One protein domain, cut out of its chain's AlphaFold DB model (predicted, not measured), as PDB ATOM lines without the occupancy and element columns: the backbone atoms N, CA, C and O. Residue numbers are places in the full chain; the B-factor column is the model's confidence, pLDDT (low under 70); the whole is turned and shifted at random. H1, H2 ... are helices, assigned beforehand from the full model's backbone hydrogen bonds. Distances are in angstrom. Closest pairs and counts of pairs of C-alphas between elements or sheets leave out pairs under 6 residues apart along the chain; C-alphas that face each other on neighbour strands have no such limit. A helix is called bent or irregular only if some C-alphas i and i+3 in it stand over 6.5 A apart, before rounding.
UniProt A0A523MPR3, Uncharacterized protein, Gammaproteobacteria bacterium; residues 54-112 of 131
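This is residues 54 to 112 of the 131 residues of an uncharacterized protein of Gammaproteobacteria bacterium (UniProt A0A523MPR3). A long, kinked helix, H3, runs along the length of the domain, and H1 meets its middle crosswise with its last turn, roughly as a T, while the very short H2 packs into the angle between them. Residues 74 to 86 make a wide loop at the first end of H3, and after its other end residues 105 to 112 fold back towards the beginning of H1. The printed part has 59 residues with three named helices, in the order H1, H2, H3, and no named strand; the class is all helix. It is compact, with a radius of gyration of the C-alphas of 11.7 A, and elongated, spanning 36 by 20 by 18 A.

H1, residues 54 to 65, begins at C-alpha 54 (10.957, 114.817, 111.063) and is 16.3 A long. H2, residues 69 to 73, is 6.0 A long. H3, residues 87 to 104, is 24.8 A long and ends at C-alpha 104 (11.690, 128.220, 124.221). H3 is irregular, with C-alphas 88 and 91 7.6 A apart, and has a kink of 30 degrees near residue 94.

H1 touches H2 with residues 59 to 64 alone; the closest C-alphas, of Ala 63 and Ala 72, are 5.1 A apart. H2 touches residues 90 to 95 of H3 alone, closest at the C-alphas of Tyr 69 and Pro 91, 4.7 A. Residues 61 to 64 of H1 touch residues 94 to 98 of H3, closest at the C-alphas of Val 64 and Asp 98, 7.0 A; the two helices are about perpendicular, at 85 degrees. In H1 and H2 every O i to N i+4 pair is within hydrogen-bond range, in H3 12 of 14.

The C-alphas farthest apart, of Gly 84 and Glu 110, are 36.4 A apart, while those of Arg 54 and Leu 112, the first and last printed, are 5.0 A apart. The printed part has no cut. The link from H1 to H2 is tight; that from H2 to H3, 13 residues, is long. The mean pLDDT of the printed part is 93.8, and no printed residue is under 70.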
ATOM      1  N   ARG A  54      12.289 114.236 111.251       91.94
ATOM      2  CA  ARG A  54      10.957 114.817 111.063       91.94
ATOM      3  C   ARG A  54       9.857 113.935 111.648       91.94
ATOM      4  O   ARG A  54       8.999 114.435 112.373       91.94
ATOM      5  N   ARG A  55       9.872 112.633 111.352       91.88
ATOM      6  CA  ARG A  55       8.832 111.703 111.816       91.88
ATOM      7  C   ARG A  55       8.920 111.449 113.315       91.88
ATOM      8  O   ARG A  55       7.892 111.491 113.985       91.88
ATOM      9  N   ALA A  56      10.131 111.300 113.852       92.81
ATOM     10  CA  ALA A  56      10.345 111.172 115.290       92.81
ATOM     11  C   ALA A  56       9.821 112.400 116.056       92.81
ATOM     12  O   ALA A  56       9.067 112.253 117.017       92.81
ATOM     13  N   ALA A  57      10.162 113.611 115.599       93.38
ATOM     14  CA  ALA A  57       9.684 114.850 116.211       93.38
ATOM     15  C   ALA A  57       8.161 114.991 116.101       93.38
ATOM     16  O   ALA A  57       7.499 115.310 117.087       93.38
ATOM     17  N   ARG A  58       7.587 114.702 114.926       94.44
ATOM     18  CA  ARG A  58       6.133 114.711 114.720       94.44
ATOM     19  C   ARG A  58       5.425 113.743 115.669       94.44
ATOM     20  O   ARG A  58       4.430 114.122 116.278       94.44
ATOM     21  N   GLY A  59       5.929 112.517 115.800       94.75
ATOM     22  CA  GLY A  59       5.346 111.494 116.665       94.75
ATOM     23  C   GLY A  59       5.365 111.889 118.143       94.75
ATOM     24  O   GLY A  59       4.347 111.747 118.820       94.75
ATOM     25  N   PHE A  60       6.473 112.467 118.617       95.81
ATOM     26  CA  PHE A  60       6.568 113.016 119.971       95.81
ATOM     27  C   PHE A  60       5.554 114.145 120.200       95.81
ATOM     28  O   PHE A  60       4.781 114.096 121.155       95.81
ATOM     29  N   LEU A  61       5.521 115.139 119.305       94.88
ATOM     30  CA  LEU A  61       4.623 116.291 119.429       94.88
ATOM     31  C   LEU A  61       3.146 115.877 119.389       94.88
ATOM     32  O   LEU A  61       2.333 116.466 120.094       94.88
ATOM     33  N   LEU A  62       2.800 114.856 118.600       95.69
ATOM     34  CA  LEU A  62       1.444 114.314 118.559       95.69
ATOM     35  C   LEU A  62       1.063 113.633 119.882       95.69
ATOM     36  O   LEU A  62       0.008 113.939 120.425       95.69
ATOM     37  N   ALA A  63       1.927 112.769 120.424       97.06
ATOM     38  CA  ALA A  63       1.668 112.081 121.693       97.06
ATOM     39  C   ALA A  63       1.485 113.075 122.854       97.06
ATOM     40  O   ALA A  63       0.561 112.958 123.657       97.06
ATOM     41  N   VAL A  64       2.318 114.115 122.888       96.69
ATOM     42  CA  VAL A  64       2.212 115.212 123.853       96.69
ATOM     43  C   VAL A  64       0.927 116.024 123.666       96.69
ATOM     44  O   VAL A  64       0.268 116.355 124.649       96.69
ATOM     45  N   ALA A  65       0.527 116.319 122.424       94.94
ATOM     46  CA  ALA A  65      -0.722 117.029 122.145       94.94
ATOM     47  C   ALA A  65      -1.967 116.235 122.588       94.94
ATOM     48  O   ALA A  65      -2.987 116.829 122.942       94.94
ATOM     49  N   GLU A  66      -1.880 114.904 122.594       97.31
ATOM     50  CA  GLU A  66      -2.902 113.996 123.129       97.31
ATOM     51  C   GLU A  66      -2.845 113.866 124.664       97.31
ATOM     52  O   GLU A  66      -3.773 113.328 125.271       97.31
ATOM     53  N   GLY A  67      -1.793 114.390 125.302       97.00
ATOM     54  CA  GLY A  67      -1.531 114.245 126.735       97.00
ATOM     55  C   GLY A  67      -1.078 112.837 127.138       97.00
ATOM     56  O   GLY A  67      -1.123 112.506 128.321       97.00
ATOM     57  N   ASP A  68      -0.672 112.006 126.173       97.94
ATOM     58  CA  ASP A  68      -0.167 110.648 126.394       97.94
ATOM     59  C   ASP A  68       1.354 110.700 126.596       97.94
ATOM     60  O   ASP A  68       2.160 110.514 125.675       97.94
ATOM     61  N   TYR A  69       1.754 111.027 127.825       97.88
ATOM     62  CA  TYR A  69       3.163 111.173 128.183       97.88
ATOM     63  C   TYR A  69       3.882 109.825 128.288       97.88
ATOM     64  O   TYR A  69       5.095 109.757 128.081       97.88
ATOM     65  N   GLU A  70       3.150 108.742 128.548       96.94
ATOM     66  CA  GLU A  70       3.656 107.378 128.466       96.94
ATOM     67  C   GLU A  70       4.133 107.059 127.048       96.94
ATOM     68  O   GLU A  70       5.272 106.626 126.864       96.94
ATOM     69  N   ARG A  71       3.307 107.354 126.041       96.69
ATOM     70  CA  ARG A  71       3.672 107.195 124.634       96.69
ATOM     71  C   ARG A  71       4.733 108.196 124.197       96.69
ATOM     72  O   ARG A  71       5.623 107.841 123.426       96.69
ATOM     73  N   ALA A  72       4.680 109.436 124.684       97.44
ATOM     74  CA  ALA A  72       5.693 110.443 124.372       97.44
ATOM     75  C   ALA A  72       7.090 110.023 124.863       97.44
ATOM     76  O   ALA A  72       8.078 110.229 124.155       97.44
ATOM     77  N   ALA A  73       7.179 109.375 126.027       97.25
ATOM     78  CA  ALA A  73       8.437 108.861 126.563       97.25
ATOM     79  C   ALA A  73       9.102 107.822 125.643       97.25
ATOM     80  O   ALA A  73      10.329 107.747 125.601       97.25
ATOM     81  N   GLU A  74       8.327 107.071 124.852       95.69
ATOM     82  CA  GLU A  74       8.868 106.115 123.876       95.69
ATOM     83  C   GLU A  74       9.651 106.798 122.743       95.69
ATOM     84  O   GLU A  74      10.482 106.163 122.092       95.69
ATOM     85  N   TYR A  75       9.439 108.093 122.504       95.50
ATOM     86  CA  TYR A  75      10.220 108.868 121.537       95.50
ATOM     87  C   TYR A  75      11.528 109.428 122.123       95.50
ATOM     88  O   TYR A  75      12.334 109.981 121.373       95.50
ATOM     89  N   LEU A  76      11.774 109.281 123.431       94.81
ATOM     90  CA  LEU A  76      12.964 109.806 124.104       94.81
ATOM     91  C   LEU A  76      14.073 108.755 124.236       94.81
ATOM     92  O   LEU A  76      13.827 107.583 124.517       94.81
ATOM     93  N   ASP A  77      15.331 109.188 124.106       93.25
ATOM     94  CA  ASP A  77      16.484 108.346 124.434       93.25
ATOM     95  C   ASP A  77      16.817 108.439 125.932       93.25
ATOM     96  O   ASP A  77      17.480 109.372 126.389       93.25
ATOM     97  N   LEU A  78      16.368 107.444 126.698       94.75
ATOM     98  CA  LEU A  78      16.529 107.374 128.156       94.75
ATOM     99  C   LEU A  78      17.747 106.544 128.607       94.75
ATOM    100  O   LEU A  78      17.936 106.299 129.797       94.75
ATOM    101  N   ARG A  79      18.619 106.119 127.683       91.88
ATOM    102  CA  ARG A  79      19.734 105.200 128.001       91.88
ATOM    103  C   ARG A  79      20.877 105.854 128.782       91.88
ATOM    104  O   ARG A  79      21.677 105.156 129.398       91.88
ATOM    105  N   ASN A  80      20.982 107.183 128.733       93.50
ATOM    106  CA  ASN A  80      22.111 107.955 129.271       93.50
ATOM    107  C   ASN A  80      21.687 108.945 130.368       93.50
ATOM    108  O   ASN A  80      22.132 110.094 130.393       93.50
ATOM    109  N   LEU A  81      20.816 108.507 131.276       93.69
ATOM    110  CA  LEU A  81      20.296 109.352 132.349       93.69
ATOM    111  C   LEU A  81      21.304 109.550 133.503       93.69
ATOM    112  O   LEU A  81      22.108 108.662 133.810       93.69
ATOM    113  N   PRO A  82      21.280 110.719 134.171       93.19
ATOM    114  CA  PRO A  82      22.107 110.975 135.344       93.19
ATOM    115  C   PRO A  82      21.678 110.103 136.533       93.19
ATOM    116  O   PRO A  82      20.547 109.630 136.627       93.19
ATOM    117  N   ARG A  83      22.587 109.917 137.498       91.44
ATOM    118  CA  ARG A  83      22.295 109.128 138.706       91.44
ATOM    119  C   ARG A  83      21.094 109.702 139.460       91.44
ATOM    120  O   ARG A  83      21.102 110.878 139.810       91.44
ATOM    121  N   GLY A  84      20.144 108.831 139.791       92.12
ATOM    122  CA  GLY A  84      18.923 109.193 140.516       92.12
ATOM    123  C   GLY A  84      17.703 109.404 139.622       92.12
ATOM    124  O   GLY A  84      16.627 109.601 140.169       92.12
ATOM    125  N   ILE A  85      17.866 109.321 138.300       94.50
ATOM    126  CA  ILE A  85      16.772 109.276 137.326       94.50
ATOM    127  C   ILE A  85      16.834 107.920 136.619       94.50
ATOM    128  O   ILE A  85      17.919 107.393 136.358       94.50
ATOM    129  N   SER A  86      15.675 107.338 136.359       94.62
ATOM    130  CA  SER A  86      15.503 106.034 135.732       94.62
ATOM    131  C   SER A  86      14.557 106.120 134.537       94.62
ATOM    132  O   SER A  86      13.840 107.100 134.367       94.62
ATOM    133  N   GLU A  87      14.511 105.068 133.721       93.69
ATOM    134  CA  GLU A  87      13.557 104.979 132.604       93.69
ATOM    135  C   GLU A  87      12.092 105.044 133.071       93.69
ATOM    136  O   GLU A  87      11.226 105.483 132.320       93.69
ATOM    137  N   ALA A  88      11.808 104.673 134.327       94.69
ATOM    138  CA  ALA A  88      10.472 104.791 134.910       94.69
ATOM    139  C   ALA A  88      10.011 106.253 135.058       94.69
ATOM    140  O   ALA A  88       8.812 106.505 135.120       94.69
ATOM    141  N   ASP A  89      10.948 107.204 135.076       96.19
ATOM    142  CA  ASP A  89      10.662 108.640 135.115       96.19
ATOM    143  C   ASP A  89      10.389 109.214 133.707       96.19
ATOM    144  O   ASP A  89      10.154 110.411 133.555       96.19
ATOM    145  N   GLY A  90      10.409 108.368 132.668       96.69
ATOM    146  CA  GLY A  90      10.221 108.736 131.264       96.69
ATOM    147  C   GLY A  90       9.019 109.649 130.988       96.69
ATOM    148  O   GLY A  90       9.219 110.681 130.349       96.69
ATOM    149  N   PRO A  91       7.803 109.344 131.484       98.06
ATOM    150  CA  PRO A  91       6.637 110.200 131.259       98.06
ATOM    151  C   PRO A  91       6.819 111.613 131.824       98.06
ATOM    152  O   PRO A  91       6.528 112.594 131.145       98.06
ATOM    153  N   SER A  92       7.384 111.738 133.030       97.75
ATOM    154  CA  SER A  92       7.679 113.046 133.627       97.75
ATOM    155  C   SER A  92       8.741 113.812 132.837       97.75
ATOM    156  O   SER A  92       8.620 115.018 132.655       97.75
ATOM    157  N   LEU A  93       9.753 113.119 132.301       97.56
ATOM    158  CA  LEU A  93      10.755 113.739 131.427       97.56
ATOM    159  C   LEU A  93      10.155 114.222 130.097       97.56
ATOM    160  O   LEU A  93      10.598 115.239 129.564       97.56
ATOM    161  N   ALA A  94       9.163 113.509 129.558       97.88
ATOM    162  CA  ALA A  94       8.452 113.920 128.352       97.88
ATOM    163  C   ALA A  94       7.600 115.174 128.588       97.88
ATOM    164  O   ALA A  94       7.640 116.091 127.769       97.88
ATOM    165  N   GLU A  95       6.899 115.244 129.721       97.81
ATOM    166  CA  GLU A  95       6.161 116.440 130.144       97.81
ATOM    167  C   GLU A  95       7.099 117.642 130.346       97.81
ATOM    168  O   GLU A  95       6.850 118.732 129.830       97.81
ATOM    169  N   ASP A  96       8.232 117.443 131.025       96.69
ATOM    170  CA  ASP A  96       9.234 118.495 131.218       96.69
ATOM    171  C   ASP A  96       9.787 119.008 129.879       96.69
ATOM    172  O   ASP A  96       9.947 120.221 129.686       96.69
ATOM    173  N   LEU A  97      10.073 118.104 128.935       96.19
ATOM    174  CA  LEU A  97      10.542 118.481 127.605       96.19
ATOM    175  C   LEU A  97       9.478 119.274 126.844       96.19
ATOM    176  O   LEU A  97       9.812 120.301 126.256       96.19
ATOM    177  N   ASP A  98       8.218 118.845 126.881       96.06
ATOM    178  CA  ASP A  98       7.102 119.574 126.278       96.06
ATOM    179  C   ASP A  98       7.019 121.016 126.807       96.06
ATOM    180  O   ASP A  98       7.031 121.979 126.032       96.06
ATOM    181  N   ILE A  99       7.071 121.192 128.130       96.06
ATOM    182  CA  ILE A  99       7.076 122.518 128.761       96.06
ATOM    183  C   ILE A  99       8.242 123.373 128.243       96.06
ATOM    184  O   ILE A  99       8.074 124.572 127.990       96.06
ATOM    185  N   VAL A 100       9.434 122.792 128.092       95.50
ATOM    186  CA  VAL A 100      10.604 123.507 127.562       95.50
ATOM    187  C   VAL A 100      10.397 123.888 126.097       95.50
ATOM    188  O   VAL A 100      10.657 125.042 125.740       95.50
ATOM    189  N   LEU A 101       9.909 122.965 125.266       93.62
ATOM    190  CA  LEU A 101       9.660 123.199 123.844       93.62
ATOM    191  C   LEU A 101       8.642 124.324 123.649       93.62
ATOM    192  O   LEU A 101       8.961 125.322 123.007       93.62
ATOM    193  N   GLN A 102       7.487 124.257 124.312       90.75
ATOM    194  CA  GLN A 102       6.446 125.286 124.209       90.75
ATOM    195  C   GLN A 102       6.928 126.688 124.603       90.75
ATOM    196  O   GLN A 102       6.433 127.697 124.099       90.75
ATOM    197  N   ARG A 103       7.888 126.777 125.528       93.50
ATOM    198  CA  ARG A 103       8.370 128.058 126.059       93.50
ATOM    199  C   ARG A 103       9.535 128.648 125.282       93.50
ATOM    200  O   ARG A 103       9.702 129.868 125.291       93.50
ATOM    201  N   HIS A 104      10.377 127.802 124.701       90.38
ATOM    202  CA  HIS A 104      11.690 128.220 124.221       90.38
ATOM    203  C   HIS A 104      11.957 127.886 122.760       90.38
ATOM    204  O   HIS A 104      12.832 128.524 122.172       90.38
ATOM    205  N   LEU A 105      11.238 126.931 122.171       86.19
ATOM    206  CA  LEU A 105      11.537 126.439 120.836       86.19
ATOM    207  C   LEU A 105      10.264 126.214 120.022       86.19
ATOM    208  O   LEU A 105       9.543 125.241 120.210       86.19
ATOM    209  N   TRP A 106      10.043 127.086 119.044       83.00
ATOM    210  CA  TRP A 106       9.095 126.797 117.979       83.00
ATOM    211  C   TRP A 106       9.766 125.872 116.962       83.00
ATOM    212  O   TRP A 106      10.734 126.277 116.318       83.00
ATOM    213  N   ILE A 107       9.281 124.637 116.840       83.56
ATOM    214  CA  ILE A 107       9.766 123.678 115.843       83.56
ATOM    215  C   ILE A 107       8.868 123.774 114.609       83.56
ATOM    216  O   ILE A 107       7.682 123.456 114.683       83.56
ATOM    217  N   ASP A 108       9.445 124.183 113.482       86.25
ATOM    218  CA  ASP A 108       8.859 123.976 112.158       86.25
ATOM    219  C   ASP A 108       9.198 122.539 111.724       86.25
ATOM    220  O   ASP A 108      10.367 122.175 111.581       86.25
ATOM    221  N   GLN A 109       8.182 121.677 111.629       85.19
ATOM    222  CA  GLN A 109       8.396 120.256 111.340       85.19
ATOM    223  C   GLN A 109       8.804 120.052 109.881       85.19
ATOM    224  O   GLN A 109       9.507 119.097 109.553       85.19
ATOM    225  N   GLU A 110       8.360 120.938 109.001       85.12
ATOM    226  CA  GLU A 110       8.644 120.916 107.580       85.12
ATOM    227  C   GLU A 110      10.122 121.239 107.307       85.12
ATOM    228  O   GLU A 110      10.707 120.684 106.375       85.12
ATOM    229  N   GLU A 111      10.754 122.044 108.167       86.00
ATOM    230  CA  GLU A 111      12.194 122.336 108.118       86.00
ATOM    231  C   GLU A 111      13.076 121.164 108.599       86.00
ATOM    232  O   GLU A 111      14.251 121.070 108.231       86.00
ATOM    233  N   LEU A 112      12.531 120.224 109.379       87.31
ATOM    234  CA  LEU A 112      13.280 119.039 109.812       87.31
ATOM    235  C   LEU A 112      13.585 118.128 108.626       87.31
ATOM    236  O   LEU A 112      12.750 117.955 107.746       87.31
TER     237      LEU A 112